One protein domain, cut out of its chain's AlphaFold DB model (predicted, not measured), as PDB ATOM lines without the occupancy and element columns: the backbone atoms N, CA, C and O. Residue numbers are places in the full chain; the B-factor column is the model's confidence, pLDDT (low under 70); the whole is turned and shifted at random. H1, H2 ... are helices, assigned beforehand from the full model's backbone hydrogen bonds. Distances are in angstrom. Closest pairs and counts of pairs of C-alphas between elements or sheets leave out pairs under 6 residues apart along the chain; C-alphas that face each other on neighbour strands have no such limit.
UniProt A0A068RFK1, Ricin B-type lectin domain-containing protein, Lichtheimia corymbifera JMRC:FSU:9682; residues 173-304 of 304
ATOM      1  N   THR A 173     -30.361 -38.073  -1.464       54.31
ATOM      2  CA  THR A 173     -30.268 -38.397  -0.052       54.31
ATOM      3  C   THR A 173     -29.039 -37.803   0.637       54.31
ATOM      4  O   THR A 173     -29.177 -37.116   1.645       54.31
ATOM      5  N   LYS A 174     -27.821 -38.020   0.119       56.09
ATOM      6  CA  LYS A 174     -26.594 -37.386   0.633       56.09
ATOM      7  C   LYS A 174     -26.641 -35.886   0.404       56.09
ATOM      8  O   LYS A 174     -26.352 -35.142   1.331       56.09
ATOM      9  N   ARG A 175     -27.049 -35.419  -0.779       56.12
ATOM     10  CA  ARG A 175     -27.245 -33.985  -1.044       56.12
ATOM     11  C   ARG A 175     -28.308 -33.375  -0.144       56.12
ATOM     12  O   ARG A 175     -28.129 -32.252   0.286       56.12
ATOM     13  N   ALA A 176     -29.371 -34.097   0.180       57.00
ATOM     14  CA  ALA A 176     -30.392 -33.719   1.147       57.00
ATOM     15  C   ALA A 176     -29.810 -33.646   2.552       57.00
ATOM     16  O   ALA A 176     -30.073 -32.678   3.254       57.00
ATOM     17  N   ARG A 177     -28.974 -34.620   2.940       58.69
ATOM     18  CA  ARG A 177     -28.249 -34.587   4.214       58.69
ATOM     19  C   ARG A 177     -27.325 -33.378   4.296       58.69
ATOM     20  O   ARG A 177     -27.368 -32.655   5.285       58.69
ATOM     21  N   PHE A 178     -26.553 -33.137   3.239       56.16
ATOM     22  CA  PHE A 178     -25.677 -31.983   3.103       56.16
ATOM     23  C   PHE A 178     -26.482 -30.674   3.069       56.16
ATOM     24  O   PHE A 178     -26.148 -29.765   3.806       56.16
ATOM     25  N   ARG A 179     -27.583 -30.565   2.319       56.25
ATOM     26  CA  ARG A 179     -28.459 -29.377   2.266       56.25
ATOM     27  C   ARG A 179     -29.179 -29.107   3.581       56.25
ATOM     28  O   ARG A 179     -29.281 -27.952   3.962       56.25
ATOM     29  N   ALA A 180     -29.654 -30.128   4.287       56.59
ATOM     30  CA  ALA A 180     -30.203 -29.965   5.634       56.59
ATOM     31  C   ALA A 180     -29.142 -29.375   6.575       56.59
ATOM     32  O   ALA A 180     -29.436 -28.491   7.374       56.59
ATOM     33  N   TRP A 181     -27.895 -29.818   6.416       54.16
ATOM     34  CA  TRP A 181     -26.756 -29.325   7.180       54.16
ATOM     35  C   TRP A 181     -26.271 -27.920   6.758       54.16
ATOM     36  O   TRP A 181     -25.882 -27.125   7.609       54.16
ATOM     37  N   PHE A 182     -26.309 -27.585   5.466       49.41
ATOM     38  CA  PHE A 182     -25.717 -26.368   4.893       49.41
ATOM     39  C   PHE A 182     -26.721 -25.241   4.576       49.41
ATOM     40  O   PHE A 182     -26.346 -24.069   4.543       49.41
ATOM     41  N   GLY A 183     -27.983 -25.584   4.320       44.53
ATOM     42  CA  GLY A 183     -29.071 -24.676   3.945       44.53
ATOM     43  C   GLY A 183     -29.918 -24.189   5.125       44.53
ATOM     44  O   GLY A 183     -30.534 -23.130   5.026       44.53
ATOM     45  N   SER A 184     -29.900 -24.894   6.262       48.69
ATOM     46  CA  SER A 184     -30.417 -24.378   7.536       48.69
ATOM     47  C   SER A 184     -29.331 -23.526   8.193       48.69
ATOM     48  O   SER A 184     -28.454 -24.012   8.902       48.69
ATOM     49  N   TRP A 185     -29.356 -22.226   7.912       41.25
ATOM     50  CA  TRP A 185     -28.400 -21.193   8.342       41.25
ATOM     51  C   TRP A 185     -28.147 -21.103   9.877       41.25
ATOM     52  O   TRP A 185     -27.359 -20.270  10.322       41.25
ATOM     53  N   PHE A 186     -28.760 -21.952  10.709       42.31
ATOM     54  CA  PHE A 186     -28.814 -21.829  12.172       42.31
ATOM     55  C   PHE A 186     -27.905 -22.784  12.970       42.31
ATOM     56  O   PHE A 186     -27.799 -22.638  14.184       42.31
ATOM     57  N   GLY A 187     -27.118 -23.650  12.319       41.44
ATOM     58  CA  GLY A 187     -26.070 -24.464  12.974       41.44
ATOM     59  C   GLY A 187     -24.864 -23.683  13.547       41.44
ATOM     60  O   GLY A 187     -23.823 -24.273  13.826       41.44
ATOM     61  N   TRP A 188     -24.969 -22.358  13.700       38.94
ATOM     62  CA  TRP A 188     -23.913 -21.452  14.177       38.94
ATOM     63  C   TRP A 188     -24.075 -21.028  15.648       38.94
ATOM     64  O   TRP A 188     -23.434 -20.079  16.101       38.94
ATOM     65  N   GLY A 189     -24.901 -21.738  16.418       34.69
ATOM     66  CA  GLY A 189     -24.928 -21.651  17.878       34.69
ATOM     67  C   GLY A 189     -23.783 -22.451  18.503       34.69
ATOM     68  O   GLY A 189     -23.980 -23.577  18.922       34.69
ATOM     69  N   HIS A 190     -22.582 -21.877  18.516       36.16
ATOM     70  CA  HIS A 190     -21.401 -22.210  19.328       36.16
ATOM     71  C   HIS A 190     -20.880 -23.651  19.570       36.16
ATOM     72  O   HIS A 190     -19.705 -23.696  19.921       36.16
ATOM     73  N   ASN A 191     -21.556 -24.787  19.358       45.34
ATOM     74  CA  ASN A 191     -20.995 -26.123  19.674       45.34
ATOM     75  C   ASN A 191     -21.532 -27.264  18.772       45.34
ATOM     76  O   ASN A 191     -22.691 -27.281  18.389       45.34
ATOM     77  N   LYS A 192     -20.801 -28.368  18.576       49.69
ATOM     78  CA  LYS A 192     -19.845 -28.601  17.471       49.69
ATOM     79  C   LYS A 192     -19.646 -30.080  17.079       49.69
ATOM     80  O   LYS A 192     -18.744 -30.387  16.306       49.69
ATOM     81  N   ASN A 193     -20.492 -30.998  17.554       44.69
ATOM     82  CA  ASN A 193     -20.098 -32.409  17.606       44.69
ATOM     83  C   ASN A 193     -20.789 -33.404  16.665       44.69
ATOM     84  O   ASN A 193     -20.291 -34.518  16.588       44.69
ATOM     85  N   ASP A 194     -21.830 -33.073  15.891       51.88
ATOM     86  CA  ASP A 194     -22.680 -34.172  15.376       51.88
ATOM     87  C   ASP A 194     -23.056 -34.202  13.891       51.88
ATOM     88  O   ASP A 194     -23.890 -35.015  13.499       51.88
ATOM     89  N   MET A 195     -22.413 -33.419  13.020       51.72
ATOM     90  CA  MET A 195     -22.814 -33.380  11.595       51.72
ATOM     91  C   MET A 195     -21.723 -33.727  10.577       51.72
ATOM     92  O   MET A 195     -21.969 -33.661   9.376       51.72
ATOM     93  N   LEU A 196     -20.535 -34.149  11.018       57.88
ATOM     94  CA  LEU A 196     -19.422 -34.455  10.110       57.88
ATOM     95  C   LEU A 196     -18.831 -35.829  10.383       57.88
ATOM     96  O   LEU A 196     -18.090 -36.011  11.343       57.88
ATOM     97  N   ASP A 197     -19.159 -36.815   9.558       66.06
ATOM     98  CA  ASP A 197     -18.377 -38.049   9.501       66.06
ATOM     99  C   ASP A 197     -17.132 -37.795   8.635       66.06
ATOM    100  O   ASP A 197     -17.241 -37.264   7.528       66.06
ATOM    101  N   GLU A 198     -15.948 -38.164   9.136       75.94
ATOM    102  CA  GLU A 198     -14.694 -38.098   8.376       75.94
ATOM    103  C   GLU A 198     -14.825 -38.843   7.046       75.94
ATOM    104  O   GLU A 198     -14.287 -38.391   6.036       75.94
ATOM    105  N   ARG A 199     -15.604 -39.931   7.007       74.94
ATOM    106  CA  ARG A 199     -15.898 -40.668   5.777       74.94
ATOM    107  C   ARG A 199     -16.589 -39.790   4.734       74.94
ATOM    108  O   ARG A 199     -16.161 -39.777   3.583       74.94
ATOM    109  N   ASP A 200     -17.622 -39.051   5.132       72.31
ATOM    110  CA  ASP A 200     -18.423 -38.224   4.222       72.31
ATOM    111  C   ASP A 200     -17.585 -37.025   3.704       72.31
ATOM    112  O   ASP A 200     -17.665 -36.660   2.529       72.31
ATOM    113  N   LEU A 201     -16.707 -36.463   4.546       78.06
ATOM    114  CA  LEU A 201     -15.753 -35.409   4.165       78.06
ATOM    115  C   LEU A 201     -14.612 -35.916   3.271       78.06
ATOM    116  O   LEU A 201     -14.219 -35.233   2.323       78.06
ATOM    117  N   THR A 202     -14.104 -37.118   3.540       81.81
ATOM    118  CA  THR A 202     -13.103 -37.783   2.697       81.81
ATOM    119  C   THR A 202     -13.687 -38.056   1.318       81.81
ATOM    120  O   THR A 202     -13.065 -37.720   0.314       81.81
ATOM    121  N   GLU A 203     -14.909 -38.593   1.254       77.12
ATOM    122  CA  GLU A 203     -15.627 -38.823  -0.002       77.12
ATOM    123  C   GLU A 203     -15.812 -37.507  -0.772       77.12
ATOM    124  O   GLU A 203     -15.529 -37.452  -1.970       77.12
ATOM    125  N   ALA A 204     -16.215 -36.427  -0.088       77.25
ATOM    126  CA  ALA A 204     -16.317 -35.103  -0.696       77.25
ATOM    127  C   ALA A 204     -14.980 -34.646  -1.290       77.25
ATOM    128  O   ALA A 204     -14.920 -34.258  -2.456       77.25
ATOM    129  N   HIS A 205     -13.892 -34.750  -0.527       86.50
ATOM    130  CA  HIS A 205     -12.557 -34.409  -1.004       86.50
ATOM    131  C   HIS A 205     -12.134 -35.265  -2.206       86.50
ATOM    132  O   HIS A 205     -11.660 -34.744  -3.211       86.50
ATOM    133  N   GLU A 206     -12.342 -36.577  -2.182       83.44
ATOM    134  CA  GLU A 206     -12.004 -37.425  -3.325       83.44
ATOM    135  C   GLU A 206     -12.798 -37.061  -4.580       83.44
ATOM    136  O   GLU A 206     -12.212 -36.941  -5.659       83.44
ATOM    137  N   LYS A 207     -14.105 -36.827  -4.446       77.31
ATOM    138  CA  LYS A 207     -14.965 -36.420  -5.562       77.31
ATOM    139  C   LYS A 207     -14.527 -35.082  -6.138       77.31
ATOM    140  O   LYS A 207     -14.326 -34.963  -7.346       77.31
ATOM    141  N   VAL A 208     -14.284 -34.097  -5.277       81.94
ATOM    142  CA  VAL A 208     -13.848 -32.776  -5.720       81.94
ATOM    143  C   VAL A 208     -12.468 -32.852  -6.362       81.94
ATOM    144  O   VAL A 208     -12.329 -32.405  -7.487       81.94
ATOM    145  N   TYR A 209     -11.450 -33.459  -5.758       83.00
ATOM    146  CA  TYR A 209     -10.085 -33.365  -6.297       83.00
ATOM    147  C   TYR A 209      -9.735 -34.414  -7.358       83.00
ATOM    148  O   TYR A 209      -8.910 -34.130  -8.227       83.00
ATOM    149  N   LYS A 210     -10.332 -35.614  -7.327       77.44
ATOM    150  CA  LYS A 210      -9.960 -36.717  -8.238       77.44
ATOM    151  C   LYS A 210     -10.897 -36.865  -9.438       77.44
ATOM    152  O   LYS A 210     -10.439 -37.314 -10.489       77.44
ATOM    153  N   LYS A 211     -12.182 -36.503  -9.328       66.00
ATOM    154  CA  LYS A 211     -13.145 -36.688 -10.428       66.00
ATOM    155  C   LYS A 211     -13.230 -35.440 -11.319       66.00
ATOM    156  O   LYS A 211     -13.348 -34.306 -10.853       66.00
ATOM    157  N   LYS A 212     -13.162 -35.658 -12.639       55.81
ATOM    158  CA  LYS A 212     -13.223 -34.618 -13.687       55.81
ATOM    159  C   LYS A 212     -14.669 -34.235 -14.018       55.81
ATOM    160  O   LYS A 212     -15.089 -34.338 -15.168       55.81
ATOM    161  N   LYS A 213     -15.444 -33.831 -13.013       60.41
ATOM    162  CA  LYS A 213     -16.796 -33.320 -13.251       60.41
ATOM    163  C   LYS A 213     -16.765 -31.832 -13.571       60.41
ATOM    164  O   LYS A 213     -16.032 -31.074 -12.942       60.41
ATOM    165  N   ALA A 214     -17.571 -31.440 -14.554       55.97
ATOM    166  CA  ALA A 214     -17.705 -30.051 -14.982       55.97
ATOM    167  C   ALA A 214     -18.502 -29.191 -13.983       55.97
ATOM    168  O   ALA A 214     -18.344 -27.977 -13.984       55.97
ATOM    169  N   LYS A 215     -19.341 -29.809 -13.140       63.50
ATOM    170  CA  LYS A 215     -20.235 -29.141 -12.185       63.50
ATOM    171  C   LYS A 215     -20.171 -29.838 -10.824       63.50
ATOM    172  O   LYS A 215     -20.168 -31.067 -10.766       63.50
ATOM    173  N   LEU A 216     -20.093 -29.062  -9.744       72.25
ATOM    174  CA  LEU A 216     -20.096 -29.543  -8.359       72.25
ATOM    175  C   LEU A 216     -21.009 -28.656  -7.510       72.25
ATOM    176  O   LEU A 216     -20.981 -27.433  -7.637       72.25
ATOM    177  N   SER A 217     -21.758 -29.266  -6.592       72.38
ATOM    178  CA  SER A 217     -22.560 -28.520  -5.618       72.38
ATOM    179  C   SER A 217     -21.674 -27.749  -4.636       72.38
ATOM    180  O   SER A 217     -20.606 -28.231  -4.238       72.38
ATOM    181  N   TYR A 218     -22.158 -26.599  -4.182       76.12
ATOM    182  CA  TYR A 218     -21.504 -25.737  -3.195       76.12
ATOM    183  C   TYR A 218     -21.173 -26.445  -1.888       76.12
ATOM    184  O   TYR A 218     -20.085 -26.282  -1.343       76.12
ATOM    185  N   GLU A 219     -22.090 -27.282  -1.432       72.81
ATOM    186  CA  GLU A 219     -21.971 -28.116  -0.247       72.81
ATOM    187  C   GLU A 219     -20.794 -29.096  -0.354       72.81
ATOM    188  O   GLU A 219     -19.967 -29.205   0.550       72.81
ATOM    189  N   LEU A 220     -20.681 -29.778  -1.496       77.12
ATOM    190  CA  LEU A 220     -19.616 -30.744  -1.763       77.12
ATOM    191  C   LEU A 220     -18.244 -30.060  -1.833       77.12
ATOM    192  O   LEU A 220     -17.277 -30.558  -1.259       77.12
ATOM    193  N   MET A 221     -18.169 -28.891  -2.481       82.88
ATOM    194  CA  MET A 221     -16.945 -28.085  -2.501       82.88
ATOM    195  C   MET A 221     -16.567 -27.599  -1.099       82.88
ATOM    196  O   MET A 221     -15.402 -27.690  -0.719       82.88
ATOM    197  N   ALA A 222     -17.538 -27.137  -0.306       82.75
ATOM    198  CA  ALA A 222     -17.306 -26.706   1.069       82.75
ATOM    199  C   ALA A 222     -16.815 -27.857   1.965       82.75
ATOM    200  O   ALA A 222     -15.862 -27.671   2.721       82.75
ATOM    201  N   GLY A 223     -17.408 -29.051   1.847       81.00
ATOM    202  CA  GLY A 223     -16.957 -30.253   2.554       81.00
ATOM    203  C   GLY A 223     -15.540 -30.681   2.156       81.00
ATOM    204  O   GLY A 223     -14.708 -30.954   3.020       81.00
ATOM    205  N   ALA A 224     -15.223 -30.659   0.860       87.00
ATOM    206  CA  ALA A 224     -13.883 -30.967   0.366       87.00
ATOM    207  C   ALA A 224     -12.824 -29.970   0.866       87.00
ATOM    208  O   ALA A 224     -11.767 -30.382   1.347       87.00
ATOM    209  N   ALA A 225     -13.124 -28.669   0.805       91.81
ATOM    210  CA  ALA A 225     -12.252 -27.619   1.325       91.81
ATOM    211  C   ALA A 225     -12.024 -27.764   2.837       91.81
ATOM    212  O   ALA A 225     -10.907 -27.583   3.318       91.81
ATOM    213  N   ALA A 226     -13.065 -28.131   3.588       88.88
ATOM    214  CA  ALA A 226     -12.968 -28.369   5.021       88.88
ATOM    215  C   ALA A 226     -12.061 -29.552   5.374       88.88
ATOM    216  O   ALA A 226     -11.240 -29.449   6.285       88.88
ATOM    217  N   PHE A 227     -12.172 -30.655   4.634       90.69
ATOM    218  CA  PHE A 227     -11.293 -31.807   4.806       90.69
ATOM    219  C   PHE A 227      -9.830 -31.449   4.516       90.69
ATOM    220  O   PHE A 227      -8.955 -31.698   5.349       90.69
ATOM    221  N   ALA A 228      -9.573 -30.787   3.381       94.00
ATOM    222  CA  ALA A 228      -8.239 -30.325   3.003       94.00
ATOM    223  C   ALA A 228      -7.640 -29.368   4.048       94.00
ATOM    224  O   ALA A 228      -6.456 -29.453   4.363       94.00
ATOM    225  N   ALA A 229      -8.454 -28.483   4.630       95.25
ATOM    226  CA  ALA A 229      -8.031 -27.553   5.675       95.25
ATOM    227  C   ALA A 229      -7.499 -28.245   6.932       95.25
ATOM    228  O   ALA A 229      -6.463 -27.840   7.465       95.25
ATOM    229  N   VAL A 230      -8.175 -29.297   7.396       92.50
ATOM    230  CA  VAL A 230      -7.713 -30.068   8.558       92.50
ATOM    231  C   VAL A 230      -6.435 -30.835   8.224       92.50
ATOM    232  O   VAL A 230      -5.491 -30.779   9.006       92.50
ATOM    233  N   GLN A 231      -6.332 -31.429   7.031       93.69
ATOM    234  CA  GLN A 231      -5.096 -32.085   6.580       93.69
ATOM    235  C   GLN A 231      -3.909 -31.117   6.454       93.69
ATOM    236  O   GLN A 231      -2.784 -31.451   6.822       93.69
ATOM    237  N   MET A 232      -4.138 -29.895   5.960       94.06
ATOM    238  CA  MET A 232      -3.109 -28.850   5.904       94.06
ATOM    239  C   MET A 232      -2.592 -28.493   7.300       94.06
ATOM    240  O   MET A 232      -1.389 -28.302   7.482       94.06
ATOM    241  N   TRP A 233      -3.484 -28.426   8.291       92.00
ATOM    242  CA  TRP A 233      -3.082 -28.223   9.679       92.00
ATOM    243  C   TRP A 233      -2.318 -29.426  10.247       92.00
ATOM    244  O   TRP A 233      -1.275 -29.215  10.865       92.00
ATOM    245  N   GLU A 234      -2.784 -30.657  10.014       91.38
ATOM    246  CA  GLU A 234      -2.105 -31.889  10.451       91.38
ATOM    247  C   GLU A 234      -0.658 -31.918   9.941       91.38
ATOM    248  O   GLU A 234       0.279 -32.067  10.724       91.38
ATOM    249  N   LYS A 235      -0.462 -31.646   8.646       91.62
ATOM    250  CA  LYS A 235       0.865 -31.559   8.031       91.62
ATOM    251  C   LYS A 235       1.721 -30.447   8.643       91.62
ATOM    252  O   LYS A 235       2.890 -30.663   8.945       91.62
ATOM    253  N   LYS A 236       1.152 -29.255   8.856       87.62
ATOM    254  CA  LYS A 236       1.875 -28.141   9.490       87.62
ATOM    255  C   LYS A 236       2.306 -28.483  10.920       87.62
ATOM    256  O   LYS A 236       3.401 -28.118  11.330       87.62
ATOM    257  N   LYS A 237       1.470 -29.209  11.668       87.69
ATOM    258  CA  LYS A 237       1.807 -29.711  13.004       87.69
ATOM    259  C   LYS A 237       2.975 -30.703  12.959       87.69
ATOM    260  O   LYS A 237       3.839 -30.639  13.827       87.69
ATOM    261  N   GLU A 238       3.015 -31.593  11.966       85.62
ATOM    262  CA  GLU A 238       4.136 -32.525  11.762       85.62
ATOM    263  C   GLU A 238       5.450 -31.809  11.407       85.62
ATOM    264  O   GLU A 238       6.511 -32.226  11.866       85.62
ATOM    265  N   GLU A 239       5.386 -30.736  10.611       84.75
ATOM    266  CA  GLU A 239       6.558 -29.967  10.165       84.75
ATOM    267  C   GLU A 239       7.131 -29.050  11.256       84.75
ATOM    268  O   GLU A 239       8.346 -29.022  11.458       84.75
ATOM    269  N   ASP A 240       6.269 -28.317  11.967       79.94
ATOM    270  CA  ASP A 240       6.692 -27.291  12.928       79.94
ATOM    271  C   ASP A 240       6.866 -27.849  14.355       79.94
ATOM    272  O   ASP A 240       7.542 -27.240  15.183       79.94
ATOM    273  N   GLY A 241       6.267 -29.006  14.668       69.25
ATOM    274  CA  GLY A 241       6.354 -29.656  15.983       69.25
ATOM    275  C   GLY A 241       5.709 -28.881  17.143       69.25
ATOM    276  O   GLY A 241       5.850 -29.291  18.295       69.25
ATOM    277  N   GLU A 242       5.018 -27.769  16.874       66.25
ATOM    278  CA  GLU A 242       4.462 -26.884  17.902       66.25
ATOM    279  C   GLU A 242       3.070 -27.315  18.391       66.25
ATOM    280  O   GLU A 242       2.135 -27.545  17.615       66.25
ATOM    281  N   GLU A 243       2.906 -27.331  19.717       66.56
ATOM    282  CA  GLU A 243       1.598 -27.311  20.366       66.56
ATOM    283  C   GLU A 243       1.041 -25.883  20.321       66.56
ATOM    284  O   GLU A 243       1.494 -24.984  21.027       66.56
ATOM    285  N   MET A 244       0.051 -25.662  19.457       75.12
ATOM    286  CA  MET A 244      -0.694 -24.407  19.410       75.12
ATOM    287  C   MET A 244      -1.905 -24.454  20.341       75.12
ATOM    288  O   MET A 244      -2.580 -25.476  20.461       75.12
ATOM    289  N   GLU A 245      -2.251 -23.298  20.903       81.94
ATOM    290  CA  GLU A 245      -3.524 -23.099  21.593       81.94
ATOM    291  C   GLU A 245      -4.708 -23.458  20.681       81.94
ATOM    292  O   GLU A 245      -4.778 -23.052  19.517       81.94
ATOM    293  N   HIS A 246      -5.697 -24.160  21.233       79.06
ATOM    294  CA  HIS A 246      -6.870 -24.661  20.504       79.06
ATOM    295  C   HIS A 246      -7.612 -23.584  19.698       79.06
ATOM    296  O   HIS A 246      -8.013 -23.778  18.548       79.06
ATOM    297  N   ALA A 247      -7.773 -22.398  20.289       77.81
ATOM    298  CA  ALA A 247      -8.411 -21.262  19.629       77.81
ATOM    299  C   ALA A 247      -7.612 -20.761  18.410       77.81
ATOM    300  O   ALA A 247      -8.204 -20.277  17.442       77.81
ATOM    301  N   THR A 248      -6.284 -20.884  18.444       84.81
ATOM    302  CA  THR A 248      -5.390 -20.538  17.333       84.81
ATOM    303  C   THR A 248      -5.522 -21.556  16.208       84.81
ATOM    304  O   THR A 248      -5.631 -21.161  15.047       84.81
ATOM    305  N   ILE A 249      -5.623 -22.847  16.541       87.69
ATOM    306  CA  ILE A 249      -5.802 -23.910  15.546       87.69
ATOM    307  C   ILE A 249      -7.117 -23.742  14.782       87.69
ATOM    308  O   ILE A 249      -7.110 -23.766  13.556       87.69
ATOM    309  N   LYS A 250      -8.238 -23.477  15.466       84.38
ATOM    310  CA  LYS A 250      -9.527 -23.253  14.782       84.38
ATOM    311  C   LYS A 250      -9.472 -22.101  13.790       84.38
ATOM    312  O   LYS A 250     -10.002 -22.211  12.691       84.38
ATOM    313  N   LYS A 251      -8.827 -20.992  14.169       84.19
ATOM    314  CA  LYS A 251      -8.647 -19.843  13.270       84.19
ATOM    315  C   LYS A 251      -7.793 -20.214  12.061       84.19
ATOM    316  O   LYS A 251      -8.113 -19.799  10.953       84.19
ATOM    317  N   LEU A 252      -6.737 -20.995  12.276       91.56
ATOM    318  CA  LEU A 252      -5.849 -21.461  11.218       91.56
ATOM    319  C   LEU A 252      -6.575 -22.400  10.243       91.56
ATOM    320  O   LEU A 252      -6.558 -22.150   9.042       91.56
ATOM    321  N   VAL A 253      -7.280 -23.409  10.757       92.00
ATOM    322  CA  VAL A 253      -8.097 -24.345   9.969       92.00
ATOM    323  C   VAL A 253      -9.205 -23.607   9.208       92.00
ATOM    324  O   VAL A 253      -9.372 -23.827   8.013       92.00
ATOM    325  N   ALA A 254      -9.917 -22.671   9.843       86.19
ATOM    326  CA  ALA A 254     -10.903 -21.839   9.150       86.19
ATOM    327  C   ALA A 254     -10.260 -21.004   8.026       86.19
ATOM    328  O   ALA A 254     -10.826 -20.887   6.940       86.19
ATOM    329  N   GLY A 255      -9.065 -20.454   8.260       90.69
ATOM    330  CA  GLY A 255      -8.295 -19.732   7.247       90.69
ATOM    331  C   GLY A 255      -7.901 -20.615   6.061       90.69
ATOM    332  O   GLY A 255      -8.086 -20.210   4.914       90.69
ATOM    333  N   PHE A 256      -7.425 -21.835   6.320       96.88
ATOM    334  CA  PHE A 256      -7.130 -22.817   5.274       96.88
ATOM    335  C   PHE A 256      -8.379 -23.202   4.484       96.88
ATOM    336  O   PHE A 256      -8.329 -23.242   3.258       96.88
ATOM    337  N   ALA A 257      -9.514 -23.402   5.153       93.81
ATOM    338  CA  ALA A 257     -10.771 -23.731   4.489       93.81
ATOM    339  C   ALA A 257     -11.260 -22.595   3.585       93.81
ATOM    340  O   ALA A 257     -11.667 -22.848   2.454       93.81
ATOM    341  N   ALA A 258     -11.174 -21.346   4.055       91.06
ATOM    342  CA  ALA A 258     -11.517 -20.165   3.268       91.06
ATOM    343  C   ALA A 258     -10.608 -20.005   2.037       91.06
ATOM    344  O   ALA A 258     -11.090 -19.673   0.956       91.06
ATOM    345  N   ALA A 259      -9.306 -20.267   2.183       94.69
ATOM    346  CA  ALA A 259      -8.369 -20.237   1.065       94.69
ATOM    347  C   ALA A 259      -8.671 -21.344   0.043       94.69
ATOM    348  O   ALA A 259      -8.728 -21.077  -1.159       94.69
ATOM    349  N   GLU A 260      -8.918 -22.563   0.519       95.25
ATOM    350  CA  GLU A 260      -9.129 -23.715  -0.353       95.25
ATOM    351  C   GLU A 260     -10.457 -23.629  -1.113       95.25
ATOM    352  O   GLU A 260     -10.483 -23.841  -2.323       95.25
ATOM    353  N   ILE A 261     -11.553 -23.229  -0.457       92.25
ATOM    354  CA  ILE A 261     -12.835 -23.050  -1.154       92.25
ATOM    355  C   ILE A 261     -12.764 -21.918  -2.182       92.25
ATOM    356  O   ILE A 261     -13.307 -22.048  -3.276       92.25
ATOM    357  N   SER A 262     -12.046 -20.828  -1.885       91.44
ATOM    358  CA  SER A 262     -11.830 -19.749  -2.851       91.44
ATOM    359  C   SER A 262     -11.044 -20.217  -4.073       91.44
ATOM    360  O   SER A 262     -11.386 -19.826  -5.188       91.44
ATOM    361  N   LYS A 263     -10.042 -21.080  -3.889       91.19
ATOM    362  CA  LYS A 263      -9.314 -21.709  -4.995       91.19
ATOM    363  C   LYS A 263     -10.225 -22.624  -5.820       91.19
ATOM    364  O   LYS A 263     -10.252 -22.494  -7.040       91.19
ATOM    365  N   LEU A 264     -11.018 -23.482  -5.175       89.00
ATOM    366  CA  LEU A 264     -11.963 -24.372  -5.864       89.00
ATOM    367  C   LEU A 264     -12.978 -23.595  -6.713       89.00
ATOM    368  O   LEU A 264     -13.204 -23.953  -7.867       89.00
ATOM    369  N   ILE A 265     -13.532 -22.502  -6.176       86.44
ATOM    370  CA  ILE A 265     -14.460 -21.621  -6.901       86.44
ATOM    371  C   ILE A 265     -13.779 -20.987  -8.124       86.44
ATOM    372  O   ILE A 265     -14.391 -20.901  -9.184       86.44
ATOM    373  N   GLN A 266     -12.516 -20.560  -8.010       84.19
ATOM    374  CA  GLN A 266     -11.767 -19.978  -9.132       84.19
ATOM    375  C   GLN A 266     -11.439 -21.003 -10.224       84.19
ATOM    376  O   GLN A 266     -11.501 -20.678 -11.406       84.19
ATOM    377  N   GLU A 267     -11.076 -22.230  -9.841       84.81
ATOM    378  CA  GLU A 267     -10.670 -23.281 -10.779       84.81
ATOM    379  C   GLU A 267     -11.855 -23.921 -11.505       84.81
ATOM    380  O   GLU A 267     -11.729 -24.308 -12.667       84.81
ATOM    381  N   ARG A 268     -12.990 -24.068 -10.816       76.31
ATOM    382  CA  ARG A 268     -14.138 -24.843 -11.314       76.31
ATOM    383  C   ARG A 268     -15.349 -24.000 -11.671       76.31
ATOM    384  O   ARG A 268     -16.223 -24.482 -12.384       76.31
ATOM    385  N   GLY A 269     -15.393 -22.756 -11.210       68.56
ATOM    386  CA  GLY A 269     -16.587 -21.938 -11.292       68.56
ATOM    387  C   GLY A 269     -17.687 -22.441 -10.362       68.56
ATOM    388  O   GLY A 269     -17.509 -23.330  -9.528       68.56
ATOM    389  N   THR A 270     -18.843 -21.820 -10.502       60.59
ATOM    390  CA  THR A 270     -20.047 -22.123  -9.742       60.59
ATOM    391  C   THR A 270     -21.112 -22.675 -10.680       60.59
ATOM    392  O   THR A 270     -21.214 -22.192 -11.805       60.59
ATOM    393  N   ASP A 271     -21.923 -23.642 -10.239       56.00
ATOM    394  CA  ASP A 271     -23.035 -24.206 -11.034       56.00
ATOM    395  C   ASP A 271     -24.256 -23.266 -11.085       56.00
ATOM    396  O   ASP A 271     -25.401 -23.667 -10.902       56.00
ATOM    397  N   ASP A 272     -23.988 -21.976 -11.258       54.88
ATOM    398  CA  ASP A 272     -24.992 -20.932 -11.281       54.88
ATOM    399  C   ASP A 272     -25.115 -20.369 -12.688       54.88
ATOM    400  O   ASP A 272     -24.268 -19.592 -13.135       54.88
ATOM    401  N   ASP A 273     -26.247 -20.668 -13.318       54.31
ATOM    402  CA  ASP A 273     -26.754 -19.945 -14.487       54.31
ATOM    403  C   ASP A 273     -27.322 -18.552 -14.094       54.31
ATOM    404  O   ASP A 273     -28.008 -17.900 -14.877       54.31
ATOM    405  N   ASP A 274     -27.073 -18.084 -12.860       58.16
ATOM    406  CA  ASP A 274     -27.481 -16.761 -12.371       58.16
ATOM    407  C   ASP A 274     -26.556 -15.677 -12.962       58.16
ATOM    408  O   ASP A 274     -25.392 -15.545 -12.580       58.16
ATOM    409  N   ASP A 275     -27.077 -14.837 -13.855       66.81
ATOM    410  CA  ASP A 275     -26.346 -13.690 -14.426       66.81
ATOM    411  C   ASP A 275     -26.181 -12.508 -13.442       66.81
ATOM    412  O   ASP A 275     -25.526 -11.513 -13.749       66.81
ATOM    413  N   ASP A 276     -26.752 -12.611 -12.240       80.00
ATOM    414  CA  ASP A 276     -26.715 -11.578 -11.204       80.00
ATOM    415  C   ASP A 276     -25.450 -11.692 -10.327       80.00
ATOM    416  O   ASP A 276     -25.312 -12.588  -9.486       80.00
ATOM    417  N   GLU A 277     -24.526 -10.745 -10.509       77.50
ATOM    418  CA  GLU A 277     -23.266 -10.646  -9.759       77.50
ATOM    419  C   GLU A 277     -23.466 -10.525  -8.237       77.50
ATOM    420  O   GLU A 277     -22.669 -11.059  -7.460       77.50
ATOM    421  N   GLU A 278     -24.538  -9.872  -7.770       75.06
ATOM    422  CA  GLU A 278     -24.804  -9.734  -6.334       75.06
ATOM    423  C   GLU A 278     -25.198 -11.088  -5.726       75.06
ATOM    424  O   GLU A 278     -24.734 -11.458  -4.640       75.06
ATOM    425  N   LYS A 279     -26.018 -11.870  -6.437       67.56
ATOM    426  CA  LYS A 279     -26.387 -13.230  -6.013       67.56
ATOM    427  C   LYS A 279     -25.190 -14.173  -6.030       67.56
ATOM    428  O   LYS A 279     -25.014 -14.923  -5.068       67.56
ATOM    429  N   LYS A 280     -24.339 -14.093  -7.058       72.00
ATOM    430  CA  LYS A 280     -23.076 -14.846  -7.131       72.00
ATOM    431  C   LYS A 280     -22.187 -14.554  -5.925       72.00
ATOM    432  O   LYS A 280     -21.765 -15.479  -5.233       72.00
ATOM    433  N   GLN A 281     -21.973 -13.279  -5.594       76.31
ATOM    434  CA  GLN A 281     -21.179 -12.894  -4.421       76.31
ATOM    435  C   GLN A 281     -21.790 -13.386  -3.104       76.31
ATOM    436  O   GLN A 281     -21.063 -13.881  -2.241       76.31
ATOM    437  N   LYS A 282     -23.119 -13.306  -2.945       73.12
ATOM    438  CA  LYS A 282     -23.809 -13.844  -1.758       73.12
ATOM    439  C   LYS A 282     -23.596 -15.350  -1.612       73.12
ATOM    440  O   LYS A 282     -23.301 -15.808  -0.508       73.12
ATOM    441  N   LYS A 283     -23.682 -16.109  -2.705       72.19
ATOM    442  CA  LYS A 283     -23.459 -17.562  -2.711       72.19
ATOM    443  C   LYS A 283     -21.997 -17.928  -2.448       72.19
ATOM    444  O   LYS A 283     -21.737 -18.833  -1.661       72.19
ATOM    445  N   VAL A 284     -21.037 -17.174  -2.988       80.44
ATOM    446  CA  VAL A 284     -19.608 -17.318  -2.645       80.44
ATOM    447  C   VAL A 284     -19.352 -17.044  -1.164       80.44
ATOM    448  O   VAL A 284     -18.699 -17.842  -0.492       80.44
ATOM    449  N   GLY A 285     -19.912 -15.962  -0.621       79.62
ATOM    450  CA  GLY A 285     -19.804 -15.655   0.806       79.62
ATOM    451  C   GLY A 285     -20.459 -16.722   1.688       79.62
ATOM    452  O   GLY A 285     -19.943 -17.044   2.759       79.62
ATOM    453  N   MET A 286     -21.567 -17.312   1.234       76.12
ATOM    454  CA  MET A 286     -22.194 -18.459   1.889       76.12
ATOM    455  C   MET A 286     -21.267 -19.680   1.864       76.12
ATOM    456  O   MET A 286     -21.007 -20.251   2.917       76.12
ATOM    457  N   MET A 287     -20.687 -20.026   0.712       79.31
ATOM    458  CA  MET A 287     -19.725 -21.130   0.577       79.31
ATOM    459  C   MET A 287     -18.512 -20.999   1.485       79.31
ATOM    460  O   MET A 287     -18.116 -21.972   2.122       79.31
ATOM    461  N   GLN A 288     -17.937 -19.802   1.584       84.00
ATOM    462  CA  GLN A 288     -16.811 -19.558   2.481       84.00
ATOM    463  C   GLN A 288     -17.186 -19.834   3.933       84.00
ATOM    464  O   GLN A 288     -16.479 -20.566   4.622       84.00
ATOM    465  N   LYS A 289     -18.335 -19.318   4.382       78.44
ATOM    466  CA  LYS A 289     -18.843 -19.594   5.731       78.44
ATOM    467  C   LYS A 289     -19.064 -21.092   5.937       78.44
ATOM    468  O   LYS A 289     -18.628 -21.624   6.955       78.44
ATOM    469  N   MET A 290     -19.682 -21.773   4.971       76.81
ATOM    470  CA  MET A 290     -19.918 -23.219   5.007       76.81
ATOM    471  C   MET A 290     -18.614 -24.004   5.176       76.81
ATOM    472  O   MET A 290     -18.499 -24.794   6.111       76.81
ATOM    473  N   ALA A 291     -17.610 -23.741   4.335       85.19
ATOM    474  CA  ALA A 291     -16.311 -24.408   4.393       85.19
ATOM    475  C   ALA A 291     -15.593 -24.145   5.724       85.19
ATOM    476  O   ALA A 291     -15.077 -25.072   6.344       85.19
ATOM    477  N   MET A 292     -15.597 -22.895   6.197       83.06
ATOM    478  CA  MET A 292     -14.995 -22.522   7.481       83.06
ATOM    479  C   MET A 292     -15.645 -23.264   8.654       83.06
ATOM    480  O   MET A 292     -14.926 -23.819   9.480       83.06
ATOM    481  N   SER A 293     -16.982 -23.301   8.703       75.31
ATOM    482  CA  SER A 293     -17.739 -24.010   9.749       75.31
ATOM    483  C   SER A 293     -17.434 -25.496   9.747       75.31
ATOM    484  O   SER A 293     -17.096 -26.089  10.770       75.31
ATOM    485  N   ALA A 294     -17.511 -26.090   8.557       76.38
ATOM    486  CA  ALA A 294     -17.249 -27.495   8.346       76.38
ATOM    487  C   ALA A 294     -15.841 -27.869   8.820       76.38
ATOM    488  O   ALA A 294     -15.664 -28.849   9.535       76.38
ATOM    489  N   ALA A 295     -14.845 -27.045   8.495       85.25
ATOM    490  CA  ALA A 295     -13.464 -27.293   8.872       85.25
ATOM    491  C   ALA A 295     -13.256 -27.216  10.387       85.25
ATOM    492  O   ALA A 295     -12.625 -28.100  10.965       85.25
ATOM    493  N   THR A 296     -13.812 -26.194  11.050       80.38
ATOM    494  CA  THR A 296     -13.689 -26.066  12.509       80.38
ATOM    495  C   THR A 296     -14.407 -27.190  13.237       80.38
ATOM    496  O   THR A 296     -13.847 -27.755  14.170       80.38
ATOM    497  N   ASN A 297     -15.599 -27.572  12.780       75.12
ATOM    498  CA  ASN A 297     -16.369 -28.648  13.400       75.12
ATOM    499  C   ASN A 297     -15.684 -30.003  13.198       75.12
ATOM    500  O   ASN A 297     -15.603 -30.796  14.131       75.12
ATOM    501  N   TYR A 298     -15.141 -30.258  12.004       80.88
ATOM    502  CA  TYR A 298     -14.399 -31.485  11.724       80.88
ATOM    503  C   TYR A 298     -13.131 -31.584  12.573       80.88
ATOM    504  O   TYR A 298     -12.897 -32.614  13.204       80.88
ATOM    505  N   PHE A 299     -12.346 -30.504  12.638       84.00
ATOM    506  CA  PHE A 299     -11.161 -30.435  13.486       84.00
ATOM    507  C   PHE A 299     -11.504 -30.727  14.948       84.00
ATOM    508  O   PHE A 299     -10.846 -31.538  15.593       84.00
ATOM    509  N   GLU A 300     -12.548 -30.090  15.469       77.38
ATOM    510  CA  GLU A 300     -12.944 -30.277  16.862       77.38
ATOM    511  C   GLU A 300     -13.406 -31.699  17.128       77.38
ATOM    512  O   GLU A 300     -12.910 -32.296  18.067       77.38
ATOM    513  N   LYS A 301     -14.224 -32.292  16.257       75.81
ATOM    514  CA  LYS A 301     -14.624 -33.696  16.397       75.81
ATOM    515  C   LYS A 301     -13.442 -34.673  16.359       75.81
ATOM    516  O   LYS A 301     -13.485 -35.715  17.004       75.81
ATOM    517  N   LYS A 302     -12.423 -34.398  15.543       81.19
ATOM    518  CA  LYS A 302     -11.280 -35.305  15.370       81.19
ATOM    519  C   LYS A 302     -10.280 -35.224  16.530       81.19
ATOM    520  O   LYS A 302      -9.555 -36.189  16.765       81.19
ATOM    521  N   TYR A 303     -10.228 -34.093  17.237       81.75
ATOM    522  CA  TYR A 303      -9.162 -33.790  18.200       81.75
ATOM    523  C   TYR A 303      -9.624 -33.363  19.601       81.75
ATOM    524  O   TYR A 303      -8.762 -33.164  20.460       81.75
ATOM    525  N   LEU A 304     -10.930 -33.232  19.850       64.69
ATOM    526  CA  LEU A 304     -11.537 -33.004  21.168       64.69
ATOM    527  C   LEU A 304     -12.535 -34.109  21.512       64.69
ATOM    528  O   LEU A 304     -12.628 -34.413  22.721       64.69
TER     529      LEU A 304
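What this domain is: This is residues 173 to 304 of the 304 residues of the protein "Ricin B-type lectin domain-containing protein" of Lichtheimia corymbifera JMRC:FSU:9682 (UniProt A0A068RFK1). Three long helices, H3, H4 and H5, cross one another near their middles and make the core; the shorter H2 lies crosswise on one part of H3, and the short H1 sits farther out, packed by a few C-alpha pairs on the first residues of H3. A long loop, residues 184 to 197, joins H1 to H2 round the outside, and two stretches stick out and make the whole longer: residues 238 to 245, of which 238 to 240 belong to H3, and residues 273 to 279, of which 277 to 279 belong to H5. The printed part has 132 residues with five named helices, in the order H1, H2, H3, H4, H5, and no named strand, and its class is all helix. It is compact, with a radius of gyration of the C-alphas of 14.6 A, but elongated in outline, spanning 46 by 30 by 28 A.

How they stand to each other: Start at H1, residues 173 to 183, and look for the place where it touches H3, residues 218 to 240, which meets it with residues 219 to 220 alone. The closest C-alphas there are those of Phe 178 and Glu 219, 6.3 A apart, and the two lines are about perpendicular, at 78 degrees. Go on to H2, residues 198 to 210, which is apart from H1 but touches residues 220 to 228 of H3. Look at His 205 and Ala 224, their closest C-alphas at 3.9 A; the lines are about perpendicular, at 81 degrees. H3 is the hub, touching the four other helices. Next comes H4, residues 246 to 268, which touches H3 at a steep tilt of 51 degrees, opposite ways, with the C-alphas of Ala 229 and Phe 256 closest at 4.8 A. Last comes H5, residues 277 to 303, which touches H3 with its residues 287 to 299 alone. Their closest C-alphas are those of Ala 226 and Ala 295, 4.0 A apart, and the two run the same way at a steep tilt of 47 degrees. H4 and H5 touch and form a helical hairpin, opposite ways at a steep tilt of 42 degrees, with the C-alphas of Ala 254 and Met 292 closest at 4.5 A. H1 is close to H5 but not clearly touching it, the closest C-alphas being those of Phe 182 and Met 290 at 6.6 A. H4 is apart from H1 and from H2. In the backbones of H1, H2, H3, H4 and H5, every O i to N i+4 pair is within hydrogen-bond range.

Where its parts are: Find C-alpha 173 at (-30.268, -38.397, -0.052), where H1 begins; it runs 11 residues to Gly 183. H2 runs from Glu 198 to Lys 210. H3 begins at C-alpha 218, at (-21.504, -25.737, -3.195), and runs 32.5 A to Asp 240. H4 covers 32.6 A from His 246 to Arg 268. H5, the longest helix with 27 residues, runs 38.9 A from Glu 277 to Tyr 303, whose C-alpha is at (-9.162, -33.790, 18.200).

The domain as a whole: The two C-alphas farthest apart are those of Gly 241 and Asp 275, at 47.4 A, one in each stretch that stands free. Without those stretches the body has 117 residues and spans 37 by 30 by 27 A. The printed part has no cut and ends at residue 304, the chain's last. The link from H1 to H2 is long, with 14 residues, and the link from H3 to H4 is tight. The mean pLDDT of the printed part is 74.1; 42 residues are under 70, among them residues 173 to 197, 211 to 215 and 269 to 275.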